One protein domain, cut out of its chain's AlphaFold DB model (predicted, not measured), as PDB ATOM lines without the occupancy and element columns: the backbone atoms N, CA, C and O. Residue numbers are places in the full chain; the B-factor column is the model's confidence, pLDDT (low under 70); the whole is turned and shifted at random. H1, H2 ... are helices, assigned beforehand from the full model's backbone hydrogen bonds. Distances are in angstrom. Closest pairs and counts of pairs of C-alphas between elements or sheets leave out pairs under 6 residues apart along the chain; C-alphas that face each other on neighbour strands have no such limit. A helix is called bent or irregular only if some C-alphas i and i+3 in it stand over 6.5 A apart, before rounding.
ATOM      1  N   GLN A  10     -11.744 -14.750  54.247       76.25
ATOM      2  CA  GLN A  10     -11.809 -15.637  55.406       76.25
ATOM      3  C   GLN A  10     -12.607 -16.918  55.116       76.25
ATOM      4  O   GLN A  10     -12.205 -17.990  55.559       76.25
ATOM      5  N   ARG A  11     -13.697 -16.819  54.341       78.00
ATOM      6  CA  ARG A  11     -14.495 -17.978  53.909       78.00
ATOM      7  C   ARG A  11     -13.724 -18.880  52.954       78.00
ATOM      8  O   ARG A  11     -13.652 -20.077  53.202       78.00
ATOM      9  N   ASP A  12     -13.077 -18.299  51.947       82.12
ATOM     10  CA  ASP A  12     -12.266 -19.055  50.987       82.12
ATOM     11  C   ASP A  12     -11.131 -19.814  51.699       82.12
ATOM     12  O   ASP A  12     -10.821 -20.962  51.385       82.12
ATOM     13  N   LEU A  13     -10.529 -19.192  52.715       87.12
ATOM     14  CA  LEU A  13      -9.468 -19.799  53.512       87.12
ATOM     15  C   LEU A  13      -9.979 -20.967  54.373       87.12
ATOM     16  O   LEU A  13      -9.266 -21.960  54.550       87.12
ATOM     17  N   ASP A  14     -11.200 -20.877  54.892       88.25
ATOM     18  CA  ASP A  14     -11.827 -21.958  55.652       88.25
ATOM     19  C   ASP A  14     -12.261 -23.125  54.744       88.25
ATOM     20  O   ASP A  14     -12.061 -24.285  55.117       88.25
ATOM     21  N   ASP A  15     -12.716 -22.846  53.521       89.25
ATOM     22  CA  ASP A  15     -13.015 -23.867  52.508       89.25
ATOM     23  C   ASP A  15     -11.749 -24.615  52.064       89.25
ATOM     24  O   ASP A  15     -11.732 -25.849  52.014       89.25
ATOM     25  N   ILE A  16     -10.644 -23.893  51.841       90.06
ATOM     26  CA  ILE A  16      -9.341 -24.499  51.526       90.06
ATOM     27  C   ILE A  16      -8.875 -25.398  52.677       90.06
ATOM     28  O   ILE A  16      -8.424 -26.521  52.446       90.06
ATOM     29  N   LYS A  17      -8.996 -24.949  53.931       92.25
ATOM     30  CA  LYS A  17      -8.645 -25.776  55.097       92.25
ATOM     31  C   LYS A  17      -9.496 -27.039  55.173       92.25
ATOM     32  O   LYS A  17      -8.961 -28.107  55.476       92.25
ATOM     33  N   LEU A  18     -10.799 -26.926  54.916       94.00
ATOM     34  CA  LEU A  18     -11.715 -28.062  54.914       94.00
ATOM     35  C   LEU A  18     -11.322 -29.073  53.831       94.00
ATOM     36  O   LEU A  18     -11.227 -30.270  54.110       94.00
ATOM     37  N   GLN A  19     -11.028 -28.588  52.624       93.38
ATOM     38  CA  GLN A  19     -10.574 -29.421  51.518       93.38
ATOM     39  C   GLN A  19      -9.263 -30.130  51.863       93.38
ATOM     40  O   GLN A  19      -9.196 -31.353  51.794       93.38
ATOM     41  N   VAL A  20      -8.242 -29.395  52.315       94.19
ATOM     42  CA  VAL A  20      -6.945 -29.977  52.695       94.19
ATOM     43  C   VAL A  20      -7.110 -31.023  53.797       94.19
ATOM     44  O   VAL A  20      -6.477 -32.075  53.743       94.19
ATOM     45  N   LYS A  21      -7.986 -30.788  54.780       95.06
ATOM     46  CA  LYS A  21      -8.264 -31.764  55.840       95.06
ATOM     47  C   LYS A  21      -8.853 -33.061  55.276       95.06
ATOM     48  O   LYS A  21      -8.396 -34.135  55.662       95.06
ATOM     49  N   LYS A  22      -9.808 -32.961  54.349       95.19
ATOM     50  CA  LYS A  22     -10.422 -34.118  53.680       95.19
ATOM     51  C   LYS A  22      -9.411 -34.885  52.825       95.19
ATOM     52  O   LYS A  22      -9.382 -36.113  52.860       95.19
ATOM     53  N   GLU A  23      -8.554 -34.179  52.094       93.06
ATOM     54  CA  GLU A  23      -7.488 -34.795  51.294       93.06
ATOM     55  C   GLU A  23      -6.479 -35.532  52.184       93.06
ATOM     56  O   GLU A  23      -6.111 -36.669  51.908       93.06
ATOM     57  N   LEU A  24      -6.073 -34.932  53.308       92.56
ATOM     58  CA  LEU A  24      -5.171 -35.578  54.267       92.56
ATOM     59  C   LEU A  24      -5.784 -36.826  54.913       92.56
ATOM     60  O   LEU A  24      -5.060 -37.789  55.172       92.56
ATOM     61  N   GLU A  25      -7.088 -36.815  55.185       92.75
ATOM     62  CA  GLU A  25      -7.825 -37.980  55.681       92.75
ATOM     63  C   GLU A  25      -7.896 -39.080  54.615       92.75
ATOM     64  O   GLU A  25      -7.522 -40.216  54.882       92.75
ATOM     65  N   THR A  26      -8.198 -38.715  53.370       92.44
ATOM     66  CA  THR A  26      -8.217 -39.649  52.233       92.44
ATOM     67  C   THR A  26      -6.844 -40.287  52.002       92.44
ATOM     68  O   THR A  26      -6.730 -41.497  51.824       92.44
ATOM     69  N   ILE A  27      -5.769 -39.496  52.047       88.88
ATOM     70  CA  ILE A  27      -4.396 -40.005  51.924       88.88
ATOM     71  C   ILE A  27      -4.063 -40.946  53.085       88.88
ATOM     72  O   ILE A  27      -3.373 -41.946  52.883       88.88
ATOM     73  N   ARG A  28      -4.537 -40.647  54.299       86.19
ATOM     74  CA  ARG A  28      -4.348 -41.515  55.465       86.19
ATOM     75  C   ARG A  28      -5.040 -42.860  55.268       86.19
ATOM     76  O   ARG A  28      -4.367 -43.876  55.407       86.19
ATOM     77  N   ASP A  29      -6.295 -42.856  54.844       87.69
ATOM     78  CA  ASP A  29      -7.056 -44.079  54.577       87.69
ATOM     79  C   ASP A  29      -6.426 -44.908  53.459       87.69
ATOM     80  O   ASP A  29      -6.329 -46.130  53.566       87.69
ATOM     81  N   LEU A  30      -5.924 -44.263  52.403       83.81
ATOM     82  CA  LEU A  30      -5.188 -44.950  51.342       83.81
ATOM     83  C   LEU A  30      -3.897 -45.573  51.884       83.81
ATOM     84  O   LEU A  30      -3.610 -46.736  51.606       83.81
ATOM     85  N   MET A  31      -3.121 -44.840  52.684       80.50
ATOM     86  CA  MET A  31      -1.911 -45.388  53.300       80.50
ATOM     87  C   MET A  31      -2.210 -46.580  54.212       80.50
ATOM     88  O   MET A  31      -1.417 -47.519  54.225       80.50
ATOM     89  N   ASP A  32      -3.319 -46.559  54.947       80.62
ATOM     90  CA  ASP A  32      -3.716 -47.661  55.825       80.62
ATOM     91  C   ASP A  32      -4.258 -48.853  55.017       80.62
ATOM     92  O   ASP A  32      -3.837 -49.986  55.248       80.62
ATOM     93  N   THR A  33      -5.072 -48.604  53.985       80.06
ATOM     94  CA  THR A  33      -5.586 -49.626  53.050       80.06
ATOM     95  C   THR A  33      -4.453 -50.379  52.361       80.06
ATOM     96  O   THR A  33      -4.472 -51.604  52.255       80.06
ATOM     97  N   TYR A  34      -3.440 -49.647  51.903       74.00
ATOM     98  CA  TYR A  34      -2.266 -50.227  51.264       74.00
ATOM     99  C   TYR A  34      -1.179 -50.628  52.270       74.00
ATOM    100  O   TYR A  34      -0.097 -51.012  51.850       74.00
ATOM    101  N   GLY A  35      -1.419 -50.550  53.584       69.69
ATOM    102  CA  GLY A  35      -0.480 -51.032  54.600       69.69
ATOM    103  C   GLY A  35       0.858 -50.279  54.659       69.69
ATOM    104  O   GLY A  35       1.841 -50.806  55.175       69.69
ATOM    105  N   TYR A  36       0.923 -49.038  54.166       71.62
ATOM    106  CA  TYR A  36       2.138 -48.215  54.204       71.62
ATOM    107  C   TYR A  36       2.559 -47.829  55.628       71.62
ATOM    108  O   TYR A  36       3.746 -47.600  55.863       71.62
ATOM    109  N   ARG A  37       1.611 -47.738  56.570       69.56
ATOM    110  CA  ARG A  37       1.871 -47.362  57.973       69.56
ATOM    111  C   ARG A  37       2.131 -48.547  58.902       69.56
ATOM    112  O   ARG A  37       2.779 -48.368  59.928       69.56
ATOM    113  N   ALA A  38       1.678 -49.740  58.526       69.31
ATOM    114  CA  ALA A  38       1.930 -50.985  59.240       69.31
ATOM    115  C   ALA A  38       2.732 -51.920  58.325       69.31
ATOM    116  O   ALA A  38       2.152 -52.820  57.712       69.31
ATOM    117  N   PRO A  39       4.052 -51.691  58.167       63.44
ATOM    118  CA  PRO A  39       4.864 -52.514  57.290       63.44
ATOM    119  C   PRO A  39       4.832 -53.953  57.806       63.44
ATOM    120  O   PRO A  39       5.417 -54.275  58.838       63.44
ATOM    121  N   SER A  40       4.119 -54.826  57.093       69.62
ATOM    122  CA  SER A  40       4.229 -56.263  57.327       69.62
ATOM    123  C   SER A  40       5.675 -56.694  57.066       69.62
ATOM    124  O   SER A  40       6.382 -56.067  56.276       69.62
ATOM    125  N   VAL A  41       6.123 -57.790  57.680       68.44
ATOM    126  CA  VAL A  41       7.481 -58.337  57.465       68.44
ATOM    127  C   VAL A  41       7.769 -58.609  55.973       68.44
ATOM    128  O   VAL A  41       8.917 -58.589  55.542       68.44
ATOM    129  N   ASN A  42       6.718 -58.763  55.160       70.06
ATOM    130  CA  ASN A  42       6.793 -58.999  53.718       70.06
ATOM    131  C   ASN A  42       6.588 -57.726  52.870       70.06
ATOM    132  O   ASN A  42       6.500 -57.819  51.640       70.06
ATOM    133  N   TRP A  43       6.496 -56.540  53.484       69.19
ATOM    134  CA  TRP A  43       6.241 -55.267  52.801       69.19
ATOM    135  C   TRP A  43       7.474 -54.773  52.035       69.19
ATOM    136  O   TRP A  43       8.183 -53.848  52.425       69.19
ATOM    137  N   ASN A  44       7.716 -55.394  50.883       71.75
ATOM    138  CA  ASN A  44       8.805 -55.048  49.975       71.75
ATOM    139  C   ASN A  44       8.432 -53.939  48.980       71.75
ATOM    140  O   ASN A  44       9.260 -53.556  48.156       71.75
ATOM    141  N   THR A  45       7.211 -53.403  49.024       73.94
ATOM    142  CA  THR A  45       6.692 -52.432  48.045       73.94
ATOM    143  C   THR A  45       7.594 -51.201  47.862       73.94
ATOM    144  O   THR A  45       7.878 -50.854  46.712       73.94
ATOM    145  N   PRO A  46       8.143 -50.562  48.919       77.81
ATOM    146  CA  PRO A  46       9.067 -49.436  48.750       77.81
ATOM    147  C   PRO A  46      10.362 -49.836  48.031       77.81
ATOM    148  O   PRO A  46      10.843 -49.106  47.160       77.81
ATOM    149  N   PHE A  47      10.894 -51.018  48.352       80.12
ATOM    150  CA  PHE A  47      12.083 -51.576  47.716       80.12
ATOM    151  C   PHE A  47      11.824 -51.932  46.245       80.12
ATOM    152  O   PHE A  47      12.610 -51.554  45.376       80.12
ATOM    153  N   GLN A  48      10.694 -52.574  45.934       80.94
ATOM    154  CA  GLN A  48      10.316 -52.894  44.554       80.94
ATOM    155  C   GLN A  48      10.091 -51.625  43.726       80.94
ATOM    156  O   GLN A  48      10.580 -51.537  42.601       80.94
ATOM    157  N   MET A  49       9.451 -50.598  44.293       81.81
ATOM    158  CA  MET A  49       9.287 -49.301  43.629       81.81
ATOM    159  C   MET A  49      10.624 -48.589  43.405       81.81
ATOM    160  O   MET A  49      10.831 -47.976  42.356       81.81
ATOM    161  N   HIS A  50      11.564 -48.678  44.351       87.44
ATOM    162  CA  HIS A  50      12.926 -48.187  44.144       87.44
ATOM    163  C   HIS A  50      13.630 -48.937  43.001       87.44
ATOM    164  O   HIS A  50      14.184 -48.304  42.097       87.44
ATOM    165  N   ARG A  51      13.560 -50.273  43.003       85.75
ATOM    166  CA  ARG A  51      14.153 -51.139  41.977       85.75
ATOM    167  C   ARG A  51      13.584 -50.840  40.588       85.75
ATOM    168  O   ARG A  51      14.356 -50.683  39.643       85.75
ATOM    169  N   LEU A  52      12.266 -50.670  40.483       85.56
ATOM    170  CA  LEU A  52      11.573 -50.287  39.253       85.56
ATOM    171  C   LEU A  52      12.022 -48.908  38.753       85.56
ATOM    172  O   LEU A  52      12.412 -48.772  37.596       85.56
ATOM    173  N   ARG A  53      12.049 -47.888  39.625       92.00
ATOM    174  CA  ARG A  53      12.531 -46.543  39.256       92.00
ATOM    175  C   ARG A  53      13.967 -46.570  38.739       92.00
ATOM    176  O   ARG A  53      14.280 -45.885  37.766       92.00
ATOM    177  N   ARG A  54      14.844 -47.355  39.371       93.19
ATOM    178  CA  ARG A  54      16.229 -47.529  38.917       93.19
ATOM    179  C   ARG A  54      16.287 -48.185  37.536       93.19
ATOM    180  O   ARG A  54      17.002 -47.680  36.677       93.19
ATOM    181  N   ALA A  55      15.524 -49.255  37.310       90.00
ATOM    182  CA  ALA A  55      15.465 -49.938  36.015       90.00
ATOM    183  C   ALA A  55      14.989 -49.000  34.893       90.00
ATOM    184  O   ALA A  55      15.647 -48.902  33.861       90.00
ATOM    185  N   MET A  56      13.920 -48.236  35.134       90.56
ATOM    186  CA  MET A  56      13.394 -47.263  34.168       90.56
ATOM    187  C   MET A  56      14.408 -46.169  33.827       90.56
ATOM    188  O   MET A  56      14.561 -45.816  32.661       90.56
ATOM    189  N   ARG A  57      15.149 -45.655  34.817       93.94
ATOM    190  CA  ARG A  57      16.218 -44.672  34.571       93.94
ATOM    191  C   ARG A  57      17.339 -45.235  33.704       93.94
ATOM    192  O   ARG A  57      17.800 -44.540  32.807       93.94
ATOM    193  N   ILE A  58      17.770 -46.470  33.965       90.75
ATOM    194  CA  ILE A  58      18.803 -47.137  33.161       90.75
ATOM    195  C   ILE A  58      18.296 -47.363  31.736       90.75
ATOM    196  O   ILE A  58      19.015 -47.073  30.788       90.75
ATOM    197  N   HIS A  59      17.054 -47.823  31.577       90.25
ATOM    198  CA  HIS A  59      16.449 -48.020  30.263       90.25
ATOM    199  C   HIS A  59      16.352 -46.706  29.479       90.25
ATOM    200  O   HIS A  59      16.783 -46.635  28.332       90.25
ATOM    201  N   TYR A  60      15.878 -45.638  30.121       93.62
ATOM    202  CA  TYR A  60      15.849 -44.305  29.528       93.62
ATOM    203  C   TYR A  60      17.247 -43.811  29.138       93.62
ATOM    204  O   TYR A  60      17.426 -43.273  28.049       93.62
ATOM    205  N   LEU A  61      18.251 -44.026  29.993       90.00
ATOM    206  CA  LEU A  61      19.636 -43.688  29.677       90.00
ATOM    207  C   LEU A  61      20.141 -44.476  28.463       90.00
ATOM    208  O   LEU A  61      20.777 -43.890  27.595       90.00
ATOM    209  N   ALA A  62      19.830 -45.769  28.373       86.00
ATOM    210  CA  ALA A  62      20.197 -46.599  27.230       86.00
ATOM    211  C   ALA A  62      19.558 -46.090  25.928       86.00
ATOM    212  O   ALA A  62      20.252 -45.976  24.921       86.00
ATOM    213  N   MET A  63      18.272 -45.717  25.958       85.56
ATOM    214  CA  MET A  63      17.616 -45.083  24.809       85.56
ATOM    215  C   MET A  63      18.295 -43.765  24.440       85.56
ATOM    216  O   MET A  63      18.646 -43.556  23.288       85.56
ATOM    217  N   LYS A  64      18.577 -42.914  25.431       86.19
ATOM    218  CA  LYS A  64      19.223 -41.622  25.197       86.19
ATOM    219  C   LYS A  64      20.633 -41.768  24.615       86.19
ATOM    220  O   LYS A  64      20.992 -40.986  23.747       86.19
ATOM    221  N   ILE A  65      21.408 -42.762  25.060       81.94
ATOM    222  CA  ILE A  65      22.734 -43.085  24.504       81.94
ATOM    223  C   ILE A  65      22.605 -43.569  23.058       81.94
ATOM    224  O   ILE A  65      23.368 -43.133  22.198       81.94
ATOM    225  N   ARG A  66      21.633 -44.448  22.778       77.75
ATOM    226  CA  ARG A  66      21.340 -44.909  21.415       77.75
ATOM    227  C   ARG A  66      21.008 -43.736  20.498       77.75
ATOM    228  O   ARG A  66      21.519 -43.683  19.389       77.75
ATOM    229  N   ASP A  67      20.196 -42.804  20.979       78.00
ATOM    230  CA  ASP A  67      19.761 -41.648  20.201       78.00
ATOM    231  C   ASP A  67      20.870 -40.583  20.067       78.00
ATOM    232  O   ASP A  67      20.891 -39.840  19.090       78.00
TER     233      ASP A  67
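Overview. This is residues 10 to 67 of the 89 residues of an uncharacterized protein of Thorarchaeota archaeon (strain OWC) (UniProt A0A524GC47). Two long, straight helices, H1 and H2, make the two arms of a wide, open V, and a loop of residues 34 to 44 makes its point. H1 runs towards the point and H2 runs away from it, with nothing packed between the arms. The printed part has 58 residues with two named helices, H1 then H2, and no named strand; the class is all helix. It is extended, with a radius of gyration of the C-alphas of 19.1 A, and only just flat, with spans of 55 by 37 by 10 A.

Along the chain. H1 is residues 10 to 33, 34.6 A from first to last C-alpha. It begins at C-alpha 10, (-11.809, -15.637, 55.406), and ends at C-alpha 33, (-5.586, -49.626, 53.050), with y falling along it. H2 is residues 45 to 67, 32.6 A from first to last C-alpha. It begins at C-alpha 45, (6.692, -52.432, 48.045), and ends at C-alpha 67, (19.761, -41.648, 20.201), with z falling along it.

Arrangement. H1 and H2 are apart, with no C-alpha of the one within 8 A of the other. Residues 10 to 27 of H1 stand free, and so do residues 47 to 67 of H2. Neither helix is bent. In both H1 and H2 every O i to N i+4 pair is within hydrogen-bond range.

Size, cuts and confidence. The two C-alphas farthest apart, those of Gln 10 and Arg 66, are 55.8 A apart. The printed part has no cut. The link from H1 to H2, 11 residues, is long. The mean pLDDT of the printed part is 83.7, and 7 residues are under 70: residue 35, residues 37 to 41 and residue 43.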